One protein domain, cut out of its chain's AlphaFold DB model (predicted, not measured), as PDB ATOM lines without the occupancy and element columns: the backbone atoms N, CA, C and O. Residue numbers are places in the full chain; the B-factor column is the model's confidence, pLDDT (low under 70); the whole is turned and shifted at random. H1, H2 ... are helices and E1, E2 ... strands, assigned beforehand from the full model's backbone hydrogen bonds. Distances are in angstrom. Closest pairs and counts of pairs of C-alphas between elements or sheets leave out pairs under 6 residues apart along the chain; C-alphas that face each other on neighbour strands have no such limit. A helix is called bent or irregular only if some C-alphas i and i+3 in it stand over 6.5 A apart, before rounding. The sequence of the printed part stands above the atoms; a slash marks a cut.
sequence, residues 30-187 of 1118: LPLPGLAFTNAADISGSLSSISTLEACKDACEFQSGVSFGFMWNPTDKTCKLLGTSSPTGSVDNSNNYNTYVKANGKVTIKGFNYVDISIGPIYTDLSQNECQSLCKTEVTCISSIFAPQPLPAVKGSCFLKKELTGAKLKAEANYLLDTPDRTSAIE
ATOM      1  N   LEU A  30     218.276 218.449 219.529       85.81
ATOM      2  CA  LEU A  30     219.058 217.804 218.480       85.81
ATOM      3  C   LEU A  30     219.775 216.559 219.042       85.81
ATOM      4  O   LEU A  30     220.670 216.725 219.876       85.81
ATOM      5  N   PRO A  31     219.437 215.332 218.597       86.94
ATOM      6  CA  PRO A  31     220.178 214.131 218.964       86.94
ATOM      7  C   PRO A  31     221.516 214.042 218.211       86.94
ATOM      8  O   PRO A  31     221.575 214.095 216.981       86.94
ATOM      9  N   LEU A  32     222.583 213.850 218.981       87.12
ATOM     10  CA  LEU A  32     223.976 213.670 218.580       87.12
ATOM     11  C   LEU A  32     224.453 212.292 219.096       87.12
ATOM     12  O   LEU A  32     225.103 212.214 220.144       87.12
ATOM     13  N   PRO A  33     224.071 211.185 218.428       80.69
ATOM     14  CA  PRO A  33     224.476 209.838 218.832       80.69
ATOM     15  C   PRO A  33     225.990 209.645 218.668       80.69
ATOM     16  O   PRO A  33     226.578 210.137 217.707       80.69
ATOM     17  N   GLY A  34     226.626 208.946 219.613       78.19
ATOM     18  CA  GLY A  34     228.082 208.724 219.617       78.19
ATOM     19  C   GLY A  34     228.932 209.952 219.976       78.19
ATOM     20  O   GLY A  34     230.158 209.870 219.977       78.19
ATOM     21  N   LEU A  35     228.317 211.095 220.302       82.12
ATOM     22  CA  LEU A  35     229.021 212.232 220.892       82.12
ATOM     23  C   LEU A  35     228.973 212.126 222.419       82.12
ATOM     24  O   LEU A  35     227.887 212.143 222.997       82.12
ATOM     25  N   ALA A  36     230.134 212.108 223.074       80.44
ATOM     26  CA  ALA A  36     230.253 212.157 224.529       80.44
ATOM     27  C   ALA A  36     231.099 213.364 224.974       80.44
ATOM     28  O   ALA A  36     232.205 213.585 224.483       80.44
ATOM     29  N   PHE A  37     230.590 214.163 225.915       82.06
ATOM     30  CA  PHE A  37     231.308 215.328 226.434       82.06
ATOM     31  C   PHE A  37     232.191 214.949 227.631       82.06
ATOM     32  O   PHE A  37     231.747 214.931 228.776       82.06
ATOM     33  N   THR A  38     233.472 214.693 227.358       69.31
ATOM     34  CA  THR A  38     234.495 214.312 228.354       69.31
ATOM     35  C   THR A  38     234.778 215.384 229.413       69.31
ATOM     36  O   THR A  38     235.197 215.045 230.514       69.31
ATOM     37  N   ASN A  39     234.508 216.659 229.111       60.97
ATOM     38  CA  ASN A  39     234.643 217.797 230.031       60.97
ATOM     39  C   ASN A  39     233.287 218.462 230.347       60.97
ATOM     40  O   ASN A  39     233.202 219.686 230.464       60.97
ATOM     41  N   ALA A  40     232.205 217.684 230.436       58.41
ATOM     42  CA  ALA A  40     230.966 218.185 231.026       58.41
ATOM     43  C   ALA A  40     231.211 218.485 232.515       58.41
ATOM     44  O   ALA A  40     231.520 217.580 233.287       58.41
ATOM     45  N   ALA A  41     231.096 219.753 232.919       54.84
ATOM     46  CA  ALA A  41     231.159 220.118 234.328       54.84
ATOM     47  C   ALA A  41     229.926 219.549 235.045       54.84
ATOM     48  O   ALA A  41     228.807 220.000 234.785       54.84
ATOM     49  N   ASP A  42     230.130 218.564 235.925       53.09
ATOM     50  CA  ASP A  42     229.064 217.985 236.746       53.09
ATOM     51  C   ASP A  42     228.439 219.084 237.623       53.09
ATOM     52  O   ASP A  42     228.992 219.478 238.654       53.09
ATOM     53  N   ILE A  43     227.253 219.565 237.232       57.06
ATOM     54  CA  ILE A  43     226.366 220.284 238.149       57.06
ATOM     55  C   ILE A  43     225.933 219.250 239.189       57.06
ATOM     56  O   ILE A  43     225.178 218.331 238.886       57.06
ATOM     57  N   SER A  44     226.523 219.366 240.378       42.34
ATOM     58  CA  SER A  44     226.737 218.295 241.354       42.34
ATOM     59  C   SER A  44     225.541 217.359 241.582       42.34
ATOM     60  O   SER A  44     224.685 217.623 242.428       42.34
ATOM     61  N   GLY A  45     225.533 216.224 240.878       55.25
ATOM     62  CA  GLY A  45     224.550 215.160 241.065       55.25
ATOM     63  C   GLY A  45     224.361 214.294 239.823       55.25
ATOM     64  O   GLY A  45     223.587 214.641 238.936       55.25
ATOM     65  N   SER A  46     224.993 213.118 239.792       55.16
ATOM     66  CA  SER A  46     224.559 212.048 238.885       55.16
ATOM     67  C   SER A  46     223.148 211.616 239.295       55.16
ATOM     68  O   SER A  46     222.949 211.115 240.405       55.16
ATOM     69  N   LEU A  47     222.161 211.849 238.428       71.06
ATOM     70  CA  LEU A  47     220.742 211.631 238.723       71.06
ATOM     71  C   LEU A  47     220.372 210.150 238.548       71.06
ATOM     72  O   LEU A  47     219.598 209.775 237.672       71.06
ATOM     73  N   SER A  48     220.935 209.303 239.414       64.75
ATOM     74  CA  SER A  48     220.820 207.834 239.399       64.75
ATOM     75  C   SER A  48     219.400 207.277 239.593       64.75
ATOM     76  O   SER A  48     219.193 206.072 239.471       64.75
ATOM     77  N   SER A  49     218.414 208.134 239.871       74.31
ATOM     78  CA  SER A  49     216.986 207.803 239.936       74.31
ATOM     79  C   SER A  49     216.228 208.017 238.616       74.31
ATOM     80  O   SER A  49     215.099 207.537 238.477       74.31
ATOM     81  N   ILE A  50     216.813 208.716 237.634       86.06
ATOM     82  CA  ILE A  50     216.175 209.001 236.341       86.06
ATOM     83  C   ILE A  50     216.299 207.780 235.433       86.06
ATOM     84  O   ILE A  50     217.324 207.555 234.807       86.06
ATOM     85  N   SER A  51     215.232 206.985 235.347       88.06
ATOM     86  CA  SER A  51     215.222 205.706 234.621       88.06
ATOM     87  C   SER A  51     214.654 205.770 233.193       88.06
ATOM     88  O   SER A  51     214.534 204.728 232.539       88.06
ATOM     89  N   THR A  52     214.325 206.966 232.683       95.12
ATOM     90  CA  THR A  52     213.807 207.179 231.320       95.12
ATOM     91  C   THR A  52     214.393 208.426 230.648       95.12
ATOM     92  O   THR A  52     214.716 209.419 231.300       95.12
ATOM     93  N   LEU A  53     214.459 208.387 229.312       93.81
ATOM     94  CA  LEU A  53     214.907 209.496 228.462       93.81
ATOM     95  C   LEU A  53     214.062 210.770 228.657       93.81
ATOM     96  O   LEU A  53     214.616 211.862 228.755       93.81
ATOM     97  N   GLU A  54     212.737 210.634 228.769       93.44
ATOM     98  CA  GLU A  54     211.839 211.783 228.964       93.44
ATOM     99  C   GLU A  54     212.064 212.448 230.331       93.44
ATOM    100  O   GLU A  54     212.170 213.665 230.401       93.44
ATOM    101  N   ALA A  55     212.282 211.675 231.403       91.62
ATOM    102  CA  ALA A  55     212.616 212.247 232.708       91.62
ATOM    103  C   ALA A  55     214.008 212.922 232.725       91.62
ATOM    104  O   ALA A  55     214.220 213.873 233.474       91.62
ATOM    105  N   CYS A  56     214.947 212.477 231.879       93.75
ATOM    106  CA  CYS A  56     216.244 213.141 231.695       93.75
ATOM    107  C   CYS A  56     216.104 214.492 230.970       93.75
ATOM    108  O   CYS A  56     216.721 215.484 231.362       93.75
ATOM    109  N   LYS A  57     215.222 214.553 229.964       94.06
ATOM    110  CA  LYS A  57     214.807 215.789 229.289       94.06
ATOM    111  C   LYS A  57     214.071 216.741 230.239       94.06
ATOM    112  O   LYS A  57     214.427 217.912 230.294       94.06
ATOM    113  N   ASP A  58     213.107 216.263 231.023       90.88
ATOM    114  CA  ASP A  58     212.381 217.102 231.986       90.88
ATOM    115  C   ASP A  58     213.342 217.690 233.030       90.88
ATOM    116  O   ASP A  58     213.324 218.893 233.292       90.88
ATOM    117  N   ALA A  59     214.267 216.883 233.561       90.38
ATOM    118  CA  ALA A  59     215.325 217.381 234.439       90.38
ATOM    119  C   ALA A  59     216.206 218.447 233.755       90.38
ATOM    120  O   ALA A  59     216.598 219.414 234.402       90.38
ATOM    121  N   CYS A  60     216.468 218.321 232.450       92.44
ATOM    122  CA  CYS A  60     217.185 219.318 231.655       92.44
ATOM    123  C   CYS A  60     216.406 220.638 231.464       92.44
ATOM    124  O   CYS A  60     217.030 221.689 231.310       92.44
ATOM    125  N   GLU A  61     215.070 220.629 231.494       90.62
ATOM    126  CA  GLU A  61     214.254 221.856 231.434       90.62
ATOM    127  C   GLU A  61     214.030 222.515 232.800       90.62
ATOM    128  O   GLU A  61     213.998 223.742 232.880       90.62
ATOM    129  N   PHE A  62     213.911 221.735 233.880       85.75
ATOM    130  CA  PHE A  62     213.613 222.271 235.216       85.75
ATOM    131  C   PHE A  62     214.851 222.602 236.077       85.75
ATOM    132  O   PHE A  62     214.721 223.335 237.058       85.75
ATOM    133  N   GLN A  63     216.052 222.111 235.742       86.31
ATOM    134  CA  GLN A  63     217.282 222.399 236.501       86.31
ATOM    135  C   GLN A  63     217.899 223.764 236.151       86.31
ATOM    136  O   GLN A  63     218.425 223.988 235.056       86.31
ATOM    137  N   SER A  64     217.925 224.672 237.129       75.19
ATOM    138  CA  SER A  64     218.617 225.959 237.024       75.19
ATOM    139  C   SER A  64     220.127 225.765 236.832       75.19
ATOM    140  O   SER A  64     220.808 225.277 237.730       75.19
ATOM    141  N   GLY A  65     220.651 226.187 235.677       78.50
ATOM    142  CA  GLY A  65     222.063 226.030 235.297       78.50
ATOM    143  C   GLY A  65     222.300 225.084 234.113       78.50
ATOM    144  O   GLY A  65     223.418 225.023 233.604       78.50
ATOM    145  N   VAL A  66     221.270 224.390 233.623       78.25
ATOM    146  CA  VAL A  66     221.380 223.471 232.478       78.25
ATOM    147  C   VAL A  66     220.958 224.180 231.187       78.25
ATOM    148  O   VAL A  66     219.787 224.198 230.804       78.25
ATOM    149  N   SER A  67     221.922 224.817 230.516       75.12
ATOM    150  CA  SER A  67     221.661 225.657 229.335       75.12
ATOM    151  C   SER A  67     221.826 224.954 227.988       75.12
ATOM    152  O   SER A  67     221.290 225.451 227.001       75.12
ATOM    153  N   PHE A  68     222.572 223.843 227.907       83.94
ATOM    154  CA  PHE A  68     222.925 223.244 226.609       83.94
ATOM    155  C   PHE A  68     222.206 221.945 226.280       83.94
ATOM    156  O   PHE A  68     221.988 221.685 225.102       83.94
ATOM    157  N   GLY A  69     221.843 221.118 227.263       93.56
ATOM    158  CA  GLY A  69     221.258 219.809 226.977       93.56
ATOM    159  C   GLY A  69     221.562 218.748 228.026       93.56
ATOM    160  O   GLY A  69     221.840 219.059 229.185       93.56
ATOM    161  N   PHE A  70     221.522 217.489 227.603       95.31
ATOM    162  CA  PHE A  70     221.809 216.329 228.442       95.31
ATOM    163  C   PHE A  70     222.469 215.197 227.641       95.31
ATOM    164  O   PHE A  70     222.409 215.159 226.414       95.31
ATOM    165  N   MET A  71     223.087 214.256 228.346       95.69
ATOM    166  CA  MET A  71     223.568 212.982 227.821       95.69
ATOM    167  C   MET A  71     222.764 211.855 228.469       95.69
ATOM    168  O   MET A  71     222.593 211.839 229.688       95.69
ATOM    169  N   TRP A  72     222.302 210.905 227.663       95.62
ATOM    170  CA  TRP A  72     221.530 209.743 228.099       95.62
ATOM    171  C   TRP A  72     222.182 208.460 227.587       95.62
ATOM    172  O   TRP A  72     222.295 208.267 226.375       95.62
ATOM    173  N   ASN A  73     222.591 207.567 228.489       94.50
ATOM    174  CA  ASN A  73     223.043 206.228 228.119       94.50
ATOM    175  C   ASN A  73     221.862 205.241 228.246       94.50
ATOM    176  O   ASN A  73     221.415 204.955 229.358       94.50
ATOM    177  N   PRO A  74     221.342 204.676 227.138       89.94
ATOM    178  CA  PRO A  74     220.212 203.751 227.183       89.94
ATOM    179  C   PRO A  74     220.568 202.372 227.771       89.94
ATOM    180  O   PRO A  74     219.659 201.594 228.050       89.94
ATOM    181  N   THR A  75     221.857 202.060 227.958       92.06
ATOM    182  CA  THR A  75     222.331 200.758 228.465       92.06
ATOM    183  C   THR A  75     222.280 200.684 229.990       92.06
ATOM    184  O   THR A  75     221.742 199.726 230.538       92.06
ATOM    185  N   ASP A  76     222.815 201.697 230.679       92.94
ATOM    186  CA  ASP A  76     222.811 201.788 232.150       92.94
ATOM    187  C   ASP A  76     221.675 202.675 232.701       92.94
ATOM    188  O   ASP A  76     221.457 202.710 233.912       92.94
ATOM    189  N   LYS A  77     220.924 203.343 231.811       93.38
ATOM    190  CA  LYS A  77     219.860 204.312 232.116       93.38
ATOM    191  C   LYS A  77     220.347 205.532 232.903       93.38
ATOM    192  O   LYS A  77     219.590 206.094 233.687       93.38
ATOM    193  N   THR A  78     221.594 205.958 232.713       93.69
ATOM    194  CA  THR A  78     222.127 207.157 233.370       93.69
ATOM    195  C   THR A  78     221.855 208.435 232.576       93.69
ATOM    196  O   THR A  78     221.933 208.480 231.344       93.69
ATOM    197  N   CYS A  79     221.560 209.500 233.322       94.56
ATOM    198  CA  CYS A  79     221.335 210.853 232.831       94.56
ATOM    199  C   CYS A  79     222.430 211.790 233.361       94.56
ATOM    200  O   CYS A  79     222.649 211.855 234.574       94.56
ATOM    201  N   LYS A  80     223.086 212.547 232.474       94.88
ATOM    202  CA  LYS A  80     224.011 213.638 232.831       94.88
ATOM    203  C   LYS A  80     223.542 214.945 232.204       94.88
ATOM    204  O   LYS A  80     223.284 214.986 231.004       94.88
ATOM    205  N   LEU A  81     223.448 216.016 232.983       93.69
ATOM    206  CA  LEU A  81     222.979 217.319 232.499       93.69
ATOM    207  C   LEU A  81     224.166 218.215 232.108       93.69
ATOM    208  O   LEU A  81     225.178 218.245 232.803       93.69
ATOM    209  N   LEU A  82     224.056 218.944 230.994       90.31
ATOM    210  CA  LEU A  82     225.136 219.777 230.452       90.31
ATOM    211  C   LEU A  82     225.015 221.227 230.953       90.31
ATOM    212  O   LEU A  82     224.179 222.002 230.472       90.31
ATOM    213  N   GLY A  83     225.856 221.569 231.933       86.69
ATOM    214  CA  GLY A  83     225.904 222.878 232.592       86.69
ATOM    215  C   GLY A  83     226.465 224.031 231.747       86.69
ATOM    216  O   GLY A  83     226.986 223.821 230.657       86.69
ATOM    217  N   THR A  84     226.382 225.262 232.267       70.00
ATOM    218  CA  THR A  84     226.598 226.527 231.518       70.00
ATOM    219  C   THR A  84     227.987 226.783 230.915       70.00
ATOM    220  O   THR A  84     228.143 227.720 230.127       70.00
ATOM    221  N   SER A  85     229.004 225.973 231.211       68.94
ATOM    222  CA  SER A  85     230.322 226.053 230.564       68.94
ATOM    223  C   SER A  85     230.310 225.351 229.200       68.94
ATOM    224  O   SER A  85     230.159 224.132 229.153       68.94
ATOM    225  N   SER A  86     230.482 226.099 228.098       61.81
ATOM    226  CA  SER A  86     230.441 225.570 226.717       61.81
ATOM    227  C   SER A  86     231.327 224.320 226.556       61.81
ATOM    228  O   SER A  86     232.554 224.452 226.597       61.81
ATOM    229  N   PRO A  87     230.754 223.116 226.373       62.06
ATOM    230  CA  PRO A  87     231.490 221.878 226.602       62.06
ATOM    231  C   PRO A  87     232.447 221.550 225.448       62.06
ATOM    232  O   PRO A  87     232.043 221.334 224.305       62.06
ATOM    233  N   THR A  88     233.743 221.461 225.751       58.88
ATOM    234  CA  THR A  88     234.765 220.992 224.805       58.88
ATOM    235  C   THR A  88     234.777 219.466 224.754       58.88
ATOM    236  O   THR A  88     235.438 218.810 225.561       58.88
ATOM    237  N   GLY A  89     234.013 218.914 223.810       58.62
ATOM    238  CA  GLY A  89     233.948 217.479 223.535       58.62
ATOM    239  C   GLY A  89     235.040 216.976 222.593       58.62
ATOM    240  O   GLY A  89     235.515 217.694 221.714       58.62
ATOM    241  N   SER A  90     235.373 215.702 222.760       55.59
ATOM    242  CA  SER A  90     236.066 214.848 221.794       55.59
ATOM    243  C   SER A  90     235.131 213.696 221.424       55.59
ATOM    244  O   SER A  90     234.291 213.320 222.237       55.59
ATOM    245  N   VAL A  91     235.279 213.090 220.243       58.31
ATOM    246  CA  VAL A  91     234.582 211.826 219.947       58.31
ATOM    247  C   VAL A  91     235.164 210.730 220.838       58.31
ATOM    248  O   VAL A  91     236.277 210.267 220.600       58.31
ATOM    249  N   ASP A  92     234.418 210.335 221.867       65.81
ATOM    250  CA  ASP A  92     234.700 209.159 222.683       65.81
ATOM    251  C   ASP A  92     233.625 208.092 222.439       65.81
ATOM    252  O   ASP A  92     232.576 208.070 223.079       65.81
ATOM    253  N   ASN A  93     233.923 207.188 221.506       63.88
ATOM    254  CA  ASN A  93     233.064 206.055 221.164       63.88
ATOM    255  C   ASN A  93     233.084 204.928 222.220       63.88
ATOM    256  O   ASN A  93     232.425 203.911 222.012       63.88
ATOM    257  N   SER A  94     233.854 205.039 223.313       62.22
ATOM    258  CA  SER A  94     233.918 203.984 224.341       62.22
ATOM    259  C   SER A  94     232.731 204.002 225.309       62.22
ATOM    260  O   SER A  94     232.451 202.995 225.958       62.22
ATOM    261  N   ASN A  95     232.007 205.124 225.382       66.44
ATOM    262  CA  ASN A  95     230.908 205.343 226.312       66.44
ATOM    263  C   ASN A  95     229.574 205.484 225.561       66.44
ATOM    264  O   ASN A  95     229.409 206.367 224.725       66.44
ATOM    265  N   ASN A  96     228.597 204.633 225.895       85.75
ATOM    266  CA  ASN A  96     227.376 204.383 225.108       85.75
ATOM    267  C   ASN A  96     226.297 205.499 225.186       85.75
ATOM    268  O   ASN A  96     225.099 205.221 225.169       85.75
ATOM    269  N   TYR A  97     226.694 206.768 225.325       90.56
ATOM    270  CA  TYR A  97     225.781 207.901 225.506       90.56
ATOM    271  C   TYR A  97     225.276 208.468 224.173       90.56
ATOM    272  O   TYR A  97     226.042 208.759 223.256       90.56
ATOM    273  N   ASN A  98     223.973 208.737 224.122       91.44
ATOM    274  CA  ASN A  98     223.364 209.640 223.155       91.44
ATOM    275  C   ASN A  98     223.281 211.038 223.777       91.44
ATOM    276  O   ASN A  98     222.704 211.209 224.853       91.44
ATOM    277  N   THR A  99     223.840 212.042 223.109       93.75
ATOM    278  CA  THR A  99     223.784 213.434 223.571       93.75
ATOM    279  C   THR A  99     222.629 214.175 222.904       93.75
ATOM    280  O   THR A  99     222.395 214.012 221.712       93.75
ATOM    281  N   TYR A 100     221.909 215.004 223.655       93.88
ATOM    282  CA  TYR A 100     220.748 215.763 223.195       93.88
ATOM    283  C   TYR A 100     220.967 217.242 223.518       93.88
ATOM    284  O   TYR A 100     220.983 217.630 224.685       93.88
ATOM    285  N   VAL A 101     221.147 218.073 222.488       91.81
ATOM    286  CA  VAL A 101     221.448 219.511 222.628       91.81
ATOM    287  C   VAL A 101     220.188 220.345 222.398       91.81
ATOM    288  O   VAL A 101     219.501 220.145 221.398       91.81
ATOM    289  N   LYS A 102     219.884 221.299 223.288       86.12
ATOM    290  CA  LYS A 102     218.743 222.218 223.144       86.12
ATOM    291  C   LYS A 102     218.891 223.056 221.870       86.12
ATOM    292  O   LYS A 102     219.885 223.756 221.691       86.12
ATOM    293  N   ALA A 103     217.879 223.036 221.006       75.00
ATOM    294  CA  ALA A 103     217.900 223.669 219.683       75.00
ATOM    295  C   ALA A 103     217.914 225.215 219.706       75.00
ATOM    296  O   ALA A 103     218.095 225.848 218.668       75.00
ATOM    297  N   ASN A 104     217.718 225.827 220.877       73.06
ATOM    298  CA  ASN A 104     217.856 227.265 221.128       73.06
ATOM    299  C   ASN A 104     219.166 227.637 221.859       73.06
ATOM    300  O   ASN A 104     219.430 228.824 222.055       73.06
ATOM    301  N   GLY A 105     219.982 226.654 222.257       72.00
ATOM    302  CA  GLY A 105     221.244 226.861 222.960       72.00
ATOM    303  C   GLY A 105     222.381 227.281 222.026       72.00
ATOM    304  O   GLY A 105     222.550 226.732 220.935       72.00
ATOM    305  N   LYS A 106     223.209 228.230 222.481       80.25
ATOM    306  CA  LYS A 106     224.446 228.618 221.790       80.25
ATOM    307  C   LYS A 106     225.530 227.569 222.021       80.25
ATOM    308  O   LYS A 106     226.049 227.487 223.131       80.25
ATOM    309  N   VAL A 107     225.909 226.811 220.996       82.06
ATOM    310  CA  VAL A 107     226.933 225.763 221.117       82.06
ATOM    311  C   VAL A 107     227.914 225.848 219.954       82.06
ATOM    312  O   VAL A 107     227.527 225.758 218.793       82.06
ATOM    313  N   THR A 108     229.202 225.965 220.280       83.44
ATOM    314  CA  THR A 108     230.304 225.861 219.318       83.44
ATOM    315  C   THR A 108     231.000 224.506 219.504       83.44
ATOM    316  O   THR A 108     231.776 224.327 220.443       83.44
ATOM    317  N   ILE A 109     230.743 223.546 218.612       85.75
ATOM    318  CA  ILE A 109     231.356 222.210 218.623       85.75
ATOM    319  C   ILE A 109     232.586 222.200 217.702       85.75
ATOM    320  O   ILE A 109     232.506 222.542 216.521       85.75
ATOM    321  N   LYS A 110     233.738 221.791 218.238       85.44
ATOM    322  CA  LYS A 110     234.994 221.626 217.486       85.44
ATOM    323  C   LYS A 110     235.098 220.224 216.887       85.44
ATOM    324  O   LYS A 110     234.764 219.251 217.551       85.44
ATOM    325  N   GLY A 111     235.646 220.130 215.677       85.38
ATOM    326  CA  GLY A 111     235.998 218.860 215.036       85.38
ATOM    327  C   GLY A 111     234.870 218.185 214.254       85.38
ATOM    328  O   GLY A 111     234.948 216.979 214.039       85.38
ATOM    329  N   PHE A 112     233.837 218.926 213.834       84.62
ATOM    330  CA  PHE A 112     232.711 218.379 213.069       84.62
ATOM    331  C   PHE A 112     232.401 219.188 211.814       84.62
ATOM    332  O   PHE A 112     232.251 220.409 211.871       84.62
ATOM    333  N   ASN A 113     232.225 218.475 210.705       85.81
ATOM    334  CA  ASN A 113     231.655 218.973 209.460       85.81
ATOM    335  C   ASN A 113     230.278 218.315 209.227       85.81
ATOM    336  O   ASN A 113     229.964 217.271 209.807       85.81
ATOM    337  N   TYR A 114     229.444 218.916 208.383       83.31
ATOM    338  CA  TYR A 114     228.098 218.437 208.066       83.31
ATOM    339  C   TYR A 114     227.924 218.345 206.555       83.31
ATOM    340  O   TYR A 114     227.856 219.360 205.850       83.31
ATOM    341  N   VAL A 115     227.874 217.108 206.060       76.81
ATOM    342  CA  VAL A 115     227.911 216.803 204.626       76.81
ATOM    343  C   VAL A 115     226.510 216.923 204.040       76.81
ATOM    344  O   VAL A 115     225.795 215.942 203.847       76.81
ATOM    345  N   ASP A 116     226.115 218.168 203.791       78.88
ATOM    346  CA  ASP A 116     224.832 218.529 203.195       78.88
ATOM    347  C   ASP A 116     224.923 219.830 202.392       78.88
ATOM    348  O   ASP A 116     225.849 220.628 202.579       78.88
ATOM    349  N   ILE A 117     223.930 220.070 201.538       74.25
ATOM    350  CA  ILE A 117     223.818 221.294 200.733       74.25
ATOM    351  C   ILE A 117     223.702 222.512 201.667       74.25
ATOM    352  O   ILE A 117     222.899 222.523 202.603       74.25
ATOM    353  N   SER A 118     224.525 223.537 201.434       82.69
ATOM    354  CA  SER A 118     224.461 224.800 202.181       82.69
ATOM    355  C   SER A 118     223.280 225.667 201.733       82.69
ATOM    356  O   SER A 118     222.842 225.591 200.587       82.69
ATOM    357  N   ILE A 119     222.793 226.531 202.623       80.12
ATOM    358  CA  ILE A 119     221.894 227.625 202.251       80.12
ATOM    359  C   ILE A 119     222.733 228.687 201.538       80.12
ATOM    360  O   ILE A 119     223.631 229.271 202.143       80.12
ATOM    361  N   GLY A 120     222.426 228.943 200.267       82.19
ATOM    362  CA  GLY A 120     223.128 229.949 199.475       82.19
ATOM    363  C   GLY A 120     224.571 229.562 199.101       82.19
ATOM    364  O   GLY A 120     224.939 228.383 199.147       82.19
ATOM    365  N   PRO A 121     225.386 230.540 198.664       83.00
ATOM    366  CA  PRO A 121     226.774 230.309 198.273       83.00
ATOM    367  C   PRO A 121     227.665 229.964 199.476       83.00
ATOM    368  O   PRO A 121     227.321 230.204 200.631       83.00
ATOM    369  N   ILE A 122     228.862 229.441 199.199       89.25
ATOM    370  CA  ILE A 122     229.930 229.364 200.202       89.25
ATOM    371  C   ILE A 122     230.511 230.772 200.354       89.25
ATOM    372  O   ILE A 122     231.062 231.316 199.398       89.25
ATOM    373  N   TYR A 123     230.401 231.361 201.542       90.62
ATOM    374  CA  TYR A 123     230.973 232.677 201.836       90.62
ATOM    375  C   TYR A 123     232.421 232.490 202.310       90.62
ATOM    376  O   TYR A 123     232.630 231.784 203.293       90.62
ATOM    377  N   THR A 124     233.422 233.058 201.630       92.12
ATOM    378  CA  THR A 124     234.851 232.920 201.994       92.12
ATOM    379  C   THR A 124     235.361 234.088 202.839       92.12
ATOM    380  O   THR A 124     234.699 235.117 202.948       92.12
ATOM    381  N   ASP A 125     236.552 233.921 203.428       90.38
ATOM    382  CA  ASP A 125     237.317 234.971 204.123       90.38
ATOM    383  C   ASP A 125     236.608 235.675 205.301       90.38
ATOM    384  O   ASP A 125     237.032 236.743 205.739       90.38
ATOM    385  N   LEU A 126     235.583 235.041 205.873       90.44
ATOM    386  CA  LEU A 126     234.901 235.503 207.083       90.44
ATOM    387  C   LEU A 126     235.662 235.100 208.355       90.44
ATOM    388  O   LEU A 126     236.435 234.138 208.371       90.44
ATOM    389  N   SER A 127     235.372 235.773 209.468       93.12
ATOM    390  CA  SER A 127     235.610 235.241 210.814       93.12
ATOM    391  C   SER A 127     234.456 234.342 211.289       93.12
ATOM    392  O   SER A 127     233.334 234.408 210.781       93.12
ATOM    393  N   GLN A 128     234.695 233.544 212.338       91.88
ATOM    394  CA  GLN A 128     233.640 232.751 212.991       91.88
ATOM    395  C   GLN A 128     232.459 233.628 213.451       91.88
ATOM    396  O   GLN A 128     231.305 233.224 213.325       91.88
ATOM    397  N   ASN A 129     232.732 234.837 213.955       88.88
ATOM    398  CA  ASN A 129     231.699 235.744 214.461       88.88
ATOM    399  C   ASN A 129     230.801 236.274 213.333       88.88
ATOM    400  O   ASN A 129     229.586 236.355 213.503       88.88
ATOM    401  N   GLU A 130     231.372 236.594 212.171       93.50
ATOM    402  CA  GLU A 130     230.599 237.026 210.999       93.50
ATOM    403  C   GLU A 130     229.808 235.859 210.397       93.50
ATOM    404  O   GLU A 130     228.645 236.030 210.039       93.50
ATOM    405  N   CYS A 131     230.384 234.654 210.387       93.50
ATOM    406  CA  CYS A 131     229.696 233.426 209.991       93.50
ATOM    407  C   CYS A 131     228.469 233.123 210.884       93.50
ATOM    408  O   CYS A 131     227.370 232.881 210.377       93.50
ATOM    409  N   GLN A 132     228.615 233.243 212.212       90.38
ATOM    410  CA  GLN A 132     227.503 233.144 213.169       90.38
ATOM    411  C   GLN A 132     226.475 234.275 212.968       90.38
ATOM    412  O   GLN A 132     225.272 234.035 213.071       90.38
ATOM    413  N   SER A 133     226.924 235.497 212.659       87.50
ATOM    414  CA  SER A 133     226.050 236.649 212.394       87.50
ATOM    415  C   SER A 133     225.188 236.443 211.142       87.50
ATOM    416  O   SER A 133     223.972 236.620 211.200       87.50
ATOM    417  N   LEU A 134     225.779 235.952 210.047       91.00
ATOM    418  CA  LEU A 134     225.056 235.603 208.818       91.00
ATOM    419  C   LEU A 134     223.976 234.540 209.074       91.00
ATOM    420  O   LEU A 134     222.852 234.677 208.591       91.00
ATOM    421  N   CYS A 135     224.268 233.534 209.906       90.94
ATOM    422  CA  CYS A 135     223.279 232.529 210.310       90.94
ATOM    423  C   CYS A 135     222.178 233.073 211.243       90.94
ATOM    424  O   CYS A 135     221.088 232.508 211.298       90.94
ATOM    425  N   LYS A 136     222.419 234.181 211.960       86.31
ATOM    426  CA  LYS A 136     221.366 234.901 212.700       86.31
ATOM    427  C   LYS A 136     220.467 235.732 211.783       86.31
ATOM    428  O   LYS A 136     219.286 235.873 212.086       86.31
ATOM    429  N   THR A 137     221.005 236.287 210.695       80.06
ATOM    430  CA  THR A 137     220.220 237.068 209.722       80.06
ATOM    431  C   THR A 137     219.452 236.204 208.724       80.06
ATOM    432  O   THR A 137     218.361 236.587 208.307       80.06
ATOM    433  N   GLU A 138     219.988 235.040 208.351       87.19
ATOM    434  CA  GLU A 138     219.318 234.099 207.453       87.19
ATOM    435  C   GLU A 138     218.264 233.289 208.219       87.19
ATOM    436  O   GLU A 138     218.584 232.402 209.014       87.19
ATOM    437  N   VAL A 139     216.985 233.586 207.964       75.44
ATOM    438  CA  VAL A 139     215.828 233.010 208.674       75.44
ATOM    439  C   VAL A 139     215.883 231.480 208.701       75.44
ATOM    440  O   VAL A 139     215.607 230.876 209.744       75.44
ATOM    441  N   THR A 140     216.292 230.863 207.589       79.75
ATOM    442  CA  THR A 140     216.355 229.406 207.408       79.75
ATOM    443  C   THR A 140     217.598 228.740 208.012       79.75
ATOM    444  O   THR A 140     217.637 227.514 208.086       79.75
ATOM    445  N   CYS A 141     218.600 229.494 208.486       87.31
ATOM    446  CA  CYS A 141     219.846 228.928 209.012       87.31
ATOM    447  C   CYS A 141     219.709 228.443 210.463       87.31
ATOM    448  O   CYS A 141     219.645 229.237 211.402       87.31
ATOM    449  N   ILE A 142     219.692 227.121 210.657       85.50
ATOM    450  CA  ILE A 142     219.677 226.490 211.988       85.50
ATOM    451  C   ILE A 142     221.086 226.468 212.599       85.50
ATOM    452  O   ILE A 142     221.230 226.589 213.813       85.50
ATOM    453  N   SER A 143     222.129 226.350 211.774       93.12
ATOM    454  CA  SER A 143     223.524 226.355 212.227       93.12
ATOM    455  C   SER A 143     224.485 226.764 211.118       93.12
ATOM    456  O   SER A 143     224.262 226.432 209.952       93.12
ATOM    457  N   SER A 144     225.602 227.382 211.483       94.75
ATOM    458  CA  SER A 144     226.714 227.671 210.577       94.75
ATOM    459  C   SER A 144     227.897 226.749 210.844       94.75
ATOM    460  O   SER A 144     228.215 226.478 211.998       94.75
ATOM    461  N   ILE A 145     228.596 226.324 209.793       94.44
ATOM    462  CA  ILE A 145     229.916 225.693 209.913       94.44
ATOM    463  C   ILE A 145     230.975 226.660 209.417       94.44
ATOM    464  O   ILE A 145     230.851 227.209 208.325       94.44
ATOM    465  N   PHE A 146     232.022 226.828 210.212       95.44
ATOM    466  CA  PHE A 146     233.181 227.645 209.904       95.44
ATOM    467  C   PHE A 146     234.427 226.767 209.725       95.44
ATOM    468  O   PHE A 146     234.682 225.868 210.530       95.44
ATOM    469  N   ALA A 147     235.205 227.045 208.675       93.75
ATOM    470  CA  ALA A 147     236.469 226.380 208.362       93.75
ATOM    471  C   ALA A 147     237.677 227.273 208.740       93.75
ATOM    472  O   ALA A 147     238.130 228.087 207.922       93.75
ATOM    473  N   PRO A 148     238.207 227.173 209.977       81.88
ATOM    474  CA  PRO A 148     239.460 227.822 210.354       81.88
ATOM    475  C   PRO A 148     240.672 227.293 209.560       81.88
ATOM    476  O   PRO A 148     240.634 226.266 208.886       81.88
ATOM    477  N   GLN A 149     241.785 228.024 209.669       84.94
ATOM    478  CA  GLN A 149     243.100 227.612 209.160       84.94
ATOM    479  C   GLN A 149     243.474 226.192 209.653       84.94
ATOM    480  O   GLN A 149     243.160 225.877 210.803       84.94
ATOM    481  N   PRO A 150     244.176 225.356 208.850       54.28
ATOM    482  CA  PRO A 150     244.989 225.732 207.687       54.28
ATOM    483  C   PRO A 150     244.571 225.069 206.351       54.28
ATOM    484  O   PRO A 150     245.419 224.865 205.485       54.28
ATOM    485  N   LEU A 151     243.301 224.687 206.158       69.44
ATOM    486  CA  LEU A 151     242.861 223.986 204.937       69.44
ATOM    487  C   LEU A 151     242.966 224.881 203.672       69.44
ATOM    488  O   LEU A 151     242.241 225.875 203.589       69.44
ATOM    489  N   PRO A 152     243.791 224.540 202.651       70.44
ATOM    490  CA  PRO A 152     244.095 225.465 201.546       70.44
ATOM    491  C   PRO A 152     242.923 225.834 200.625       70.44
ATOM    492  O   PRO A 152     242.984 226.857 199.953       70.44
ATOM    493  N   ALA A 153     241.874 225.006 200.565       72.44
ATOM    494  CA  ALA A 153     240.780 225.142 199.596       72.44
ATOM    495  C   ALA A 153     239.518 225.848 200.134       72.44
ATOM    496  O   ALA A 153     238.624 226.160 199.353       72.44
ATOM    497  N   VAL A 154     239.416 226.070 201.452       80.94
ATOM    498  CA  VAL A 154     238.192 226.555 202.135       80.94
ATOM    499  C   VAL A 154     238.508 227.598 203.220       80.94
ATOM    500  O   VAL A 154     237.939 227.602 204.312       80.94
ATOM    501  N   LYS A 155     239.476 228.481 202.943       81.25
ATOM    502  CA  LYS A 155     239.956 229.502 203.888       81.25
ATOM    503  C   LYS A 155     238.825 230.437 204.336       81.25
ATOM    504  O   LYS A 155     238.268 231.186 203.535       81.25
ATOM    505  N   GLY A 156     238.533 230.430 205.639       88.88
ATOM    506  CA  GLY A 156     237.507 231.296 206.226       88.88
ATOM    507  C   GLY A 156     236.103 231.006 205.690       88.88
ATOM    508  O   GLY A 156     235.237 231.875 205.749       88.88
ATOM    509  N   SER A 157     235.883 229.814 205.121       93.00
ATOM    510  CA  SER A 157     234.605 229.461 204.521       93.00
ATOM    511  C   SER A 157     233.530 229.259 205.584       93.00
ATOM    512  O   SER A 157     233.698 228.474 206.521       93.00
ATOM    513  N   CYS A 158     232.410 229.951 205.400       95.44
ATOM    514  CA  CYS A 158     231.178 229.775 206.147       95.44
ATOM    515  C   CYS A 158     230.155 228.998 205.312       95.44
ATOM    516  O   CYS A 158     229.858 229.352 204.167       95.44
ATOM    517  N   PHE A 159     229.586 227.955 205.911       95.19
ATOM    518  CA  PHE A 159     228.574 227.093 205.318       95.19
ATOM    519  C   PHE A 159     227.312 227.150 206.185       95.19
ATOM    520  O   PHE A 159     227.234 226.497 207.227       95.19
ATOM    521  N   LEU A 160     226.320 227.937 205.767       95.00
ATOM    522  CA  LEU A 160     225.016 228.019 206.433       95.00
ATOM    523  C   LEU A 160     224.230 226.716 206.190       95.00
ATOM    524  O   LEU A 160     224.183 226.245 205.054       95.00
ATOM    525  N   LYS A 161     223.617 226.115 207.218       92.19
ATOM    526  CA  LYS A 161     222.858 224.849 207.117       92.19
ATOM    527  C   LYS A 161     221.421 225.017 207.622       92.19
ATOM    528  O   LYS A 161     221.184 225.608 208.675       92.19
ATOM    529  N   LYS A 162     220.465 224.457 206.869       84.75
ATOM    530  CA  LYS A 162     219.014 224.510 207.157       84.75
ATOM    531  C   LYS A 162     218.498 223.408 208.080       84.75
ATOM    532  O   LYS A 162     217.409 223.526 208.621       84.75
ATOM    533  N   GLU A 163     219.253 222.326 208.224       82.75
ATOM    534  CA  GLU A 163     218.869 221.110 208.941       82.75
ATOM    535  C   GLU A 163     220.121 220.531 209.605       82.75
ATOM    536  O   GLU A 163     221.196 220.554 209.004       82.75
ATOM    537  N   LEU A 164     219.975 219.975 210.811       76.75
ATOM    538  CA  LEU A 164     220.988 219.144 211.460       76.75
ATOM    539  C   LEU A 164     220.376 217.777 211.780       76.75
ATOM    540  O   LEU A 164     219.328 217.682 212.413       76.75
ATOM    541  N   THR A 165     221.040 216.717 211.327       77.00
ATOM    542  CA  THR A 165     220.643 215.314 211.502       77.00
ATOM    543  C   THR A 165     221.882 214.472 211.803       77.00
ATOM    544  O   THR A 165     222.901 214.610 211.126       77.00
ATOM    545  N   GLY A 166     221.818 213.585 212.802       71.56
ATOM    546  CA  GLY A 166     222.992 212.819 213.247       71.56
ATOM    547  C   GLY A 166     223.722 212.077 212.115       71.56
ATOM    548  O   GLY A 166     224.946 212.069 212.075       71.56
ATOM    549  N   ALA A 167     222.980 211.557 211.131       74.31
ATOM    550  CA  ALA A 167     223.520 210.768 210.022       74.31
ATOM    551  C   ALA A 167     224.392 211.549 209.010       74.31
ATOM    552  O   ALA A 167     225.073 210.924 208.198       74.31
ATOM    553  N   LYS A 168     224.372 212.892 209.021       79.50
ATOM    554  CA  LYS A 168     225.182 213.739 208.115       79.50
ATOM    555  C   LYS A 168     226.368 214.429 208.803       79.50
ATOM    556  O   LYS A 168     227.169 215.074 208.120       79.50
ATOM    557  N   LEU A 169     226.508 214.291 210.124       81.44
ATOM    558  CA  LEU A 169     227.685 214.760 210.858       81.44
ATOM    559  C   LEU A 169     228.876 213.833 210.595       81.44
ATOM    560  O   LEU A 169     228.770 212.616 210.720       81.44
ATOM    561  N   LYS A 170     230.030 214.421 210.278       84.25
ATOM    562  CA  LYS A 170     231.317 213.722 210.219       84.25
ATOM    563  C   LYS A 170     232.305 214.386 211.160       84.25
ATOM    564  O   LYS A 170     232.388 215.612 211.207       84.25
ATOM    565  N   ALA A 171     233.073 213.571 211.876       79.00
ATOM    566  CA  ALA A 171     234.222 214.051 212.625       79.00
ATOM    567  C   ALA A 171     235.320 214.466 211.630       79.00
ATOM    568  O   ALA A 171     235.929 213.622 210.976       79.00
ATOM    569  N   GLU A 172     235.550 215.769 211.501       86.25
ATOM    570  CA  GLU A 172     236.570 216.356 210.634       86.25
ATOM    571  C   GLU A 172     237.344 217.405 211.438       86.25
ATOM    572  O   GLU A 172     236.805 218.431 211.866       86.25
ATOM    573  N   ALA A 173     238.628 217.131 211.674       75.56
ATOM    574  CA  ALA A 173     239.505 218.045 212.390       75.56
ATOM    575  C   ALA A 173     239.580 219.404 211.673       75.56
ATOM    576  O   ALA A 173     239.632 219.474 210.446       75.56
ATOM    577  N   ASN A 174     239.655 220.480 212.461       85.06
ATOM    578  CA  ASN A 174     239.694 221.872 211.994       85.06
ATOM    579  C   ASN A 174     238.381 222.421 211.392       85.06
ATOM    580  O   ASN A 174     238.430 223.412 210.676       85.06
ATOM    581  N   TYR A 175     237.216 221.860 211.734       88.44
ATOM    582  CA  TYR A 175     235.920 222.535 211.545       88.44
ATOM    583  C   TYR A 175     235.288 222.971 212.874       88.44
ATOM    584  O   TYR A 175     235.518 222.368 213.929       88.44
ATOM    585  N   LEU A 176     234.491 224.038 212.811       90.12
ATOM    586  CA  LEU A 176     233.719 224.618 213.909       90.12
ATOM    587  C   LEU A 176     232.238 224.649 213.514       90.12
ATOM    588  O   LEU A 176     231.841 225.475 212.694       90.12
ATOM    589  N   LEU A 177     231.424 223.766 214.093       91.25
ATOM    590  CA  LEU A 177     229.964 223.818 213.986       91.25
ATOM    591  C   LEU A 177     229.426 224.751 215.070       91.25
ATOM    592  O   LEU A 177     229.759 224.588 216.240       91.25
ATOM    593  N   ASP A 178     228.598 225.718 214.692       88.94
ATOM    594  CA  ASP A 178     228.118 226.765 215.586       88.94
ATOM    595  C   ASP A 178     226.595 226.948 215.459       88.94
ATOM    596  O   ASP A 178     226.081 227.271 214.379       88.94
ATOM    597  N   THR A 179     225.863 226.710 216.554       85.69
ATOM    598  CA  THR A 179     224.433 227.028 216.662       85.69
ATOM    599  C   THR A 179     224.263 228.458 217.193       85.69
ATOM    600  O   THR A 179     224.660 228.754 218.326       85.69
ATOM    601  N   PRO A 180     223.673 229.383 216.412       77.50
ATOM    602  CA  PRO A 180     223.498 230.754 216.859       77.50
ATOM    603  C   PRO A 180     222.486 230.836 218.007       77.50
ATOM    604  O   PRO A 180     221.381 230.307 217.912       77.50
ATOM    605  N   ASP A 181     222.819 231.603 219.048       72.62
ATOM    606  CA  ASP A 181     221.832 232.025 220.049       72.62
ATOM    607  C   ASP A 181     220.656 232.739 219.361       72.62
ATOM    608  O   ASP A 181     220.821 233.846 218.830       72.62
ATOM    609  N   ARG A 182     219.481 232.103 219.383       61.50
ATOM    610  CA  ARG A 182     218.231 232.645 218.841       61.50
ATOM    611  C   ARG A 182     217.328 233.274 219.909       61.50
ATOM    612  O   ARG A 182     216.359 233.924 219.524       61.50
ATOM    613  N   THR A 183     217.646 233.170 221.206       52.41
ATOM    614  CA  THR A 183     216.833 233.775 222.287       52.41
ATOM    615  C   THR A 183     216.739 235.294 222.120       52.41
ATOM    616  O   THR A 183     215.650 235.854 222.059       52.41
ATOM    617  N   SER A 184     217.883 235.935 221.883       44.25
ATOM    618  CA  SER A 184     218.013 237.372 221.620       44.25
ATOM    619  C   SER A 184     217.518 237.819 220.232       44.25
ATOM    620  O   SER A 184     217.254 239.002 220.024       44.25
ATOM    621  N   ALA A 185     217.380 236.898 219.271       43.91
ATOM    622  CA  ALA A 185     216.957 237.214 217.905       43.91
ATOM    623  C   ALA A 185     215.429 237.169 217.736       43.91
ATOM    624  O   ALA A 185     214.857 238.052 217.093       43.91
ATOM    625  N   ILE A 186     214.763 236.172 218.326       41.94
ATOM    626  CA  ILE A 186     213.318 235.943 218.160       41.94
ATOM    627  C   ILE A 186     212.487 237.079 218.788       41.94
ATOM    628  O   ILE A 186     211.484 237.484 218.209       41.94
ATOM    629  N   GLU A 187     212.935 237.674 219.898       43.75
ATOM    630  CA  GLU A 187     212.236 238.794 220.557       43.75
ATOM    631  C   GLU A 187     212.388 240.155 219.836       43.75
ATOM    632  O   GLU A 187     211.770 241.150 220.226       43.75
TER     633      GLU A 187
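This is residues 30 to 187 of the 1118 residues of an uncharacterized protein of Rhizoclosmatium globosum (UniProt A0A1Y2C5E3). Two similar lobes stand side by side, each a four-stranded sheet with one helix over one face: H1 on E1, E4, E2, E3 in the first, H2 on E5, E8, E6, E7 in the second. The tight link from E4 to E5 joins them; the second sheet is strongly twisted, with E5 and E8 sharply bent, and the short H3 follows E8. The printed part has 158 residues, in the order E1 H1 E2 E3 E4 E5 H2 E6 E7 E8 H3, of mixed class, with under half of the residues in named elements. Both sheets are antiparallel; the whole is compact, with a radius of gyration of the C-alphas of 16.1 A and spans of 49 by 38 by 23 A.

E1 (30 to 33) is an edge strand beside E4 (98 to 102), N 32 to O 99 being 2.7 A. E2 (69 to 73) has N 72 to O 98 of E4 at 2.9 A, and forms a hairpin with edge strand E3 (78 to 82), N 71 to O 80 at 2.8 A. H1 (53 to 62) is on this sheet at a height of 8.3 A, over E2 and E3; its closest C-alphas to E3 are Cys 56 and Cys 79, 5.7 A. E1, H1 and E2 make a split strand-helix-strand unit, two strands running the same way with E4 between them, its crossover left-handed. E5 (107 to 114) bends by 101 degrees at residue 111 and pairs with E8 (169 to 179), N 109 to O 177 at 2.8 A; E8 bends by 134 degrees at residue 172. E6 (143 to 146) has N 146 to O 176 of E8 at 2.8 A and forms a hairpin with E7 (158 to 161), N 145 to O 159 at 2.9 A. H2 (128 to 137) is on this sheet at a height of 8.3 A, over E6 and only just over E7, where 3 of its C-alphas fall; the closest C-alphas of H2 and E7 are Cys 131 and Cys 158, 5.5 A. E5, H2 and E6 make a second split unit, with E8 between the strands, also left-handed. E4 and E5 are only just apart, closest at 8.5 A. H3 (183 to 186) is close to but not clearly touching H2, C-alphas Lys 136 and Ala 185 being 7.2 A apart. In H1 and H2 every O i to N i+4 pair is within hydrogen-bond range; H3 is too short for one, and its one O i to N i+3 pair is not within range.

E1 begins at C-alpha 30 (219.058, 217.804, 218.480) and spans 9.6 A. H1 and H2 each span 14.5 A, E2 13.7 A, E3 13.3 A, E4 13.4 A, E5 15.0 A and E8 14.0 A; E6, E7 and H3 are shorter. E5 begins at C-alpha 107 (226.933, 225.763, 221.117), and H3 ends at C-alpha 186 (213.318, 235.943, 218.160).

The C-alphas farthest apart, Ser 49 and Pro 152, are 50.2 A apart. The printed part has no cut. The links E1 to H1, E3 to E4, E5 to H2 and E6 to E7 are long. The mean pLDDT of the printed part is 80.8; residues 38 to 46, 48, 85 to 95, 150 to 151 and 182 to 187 are under 70.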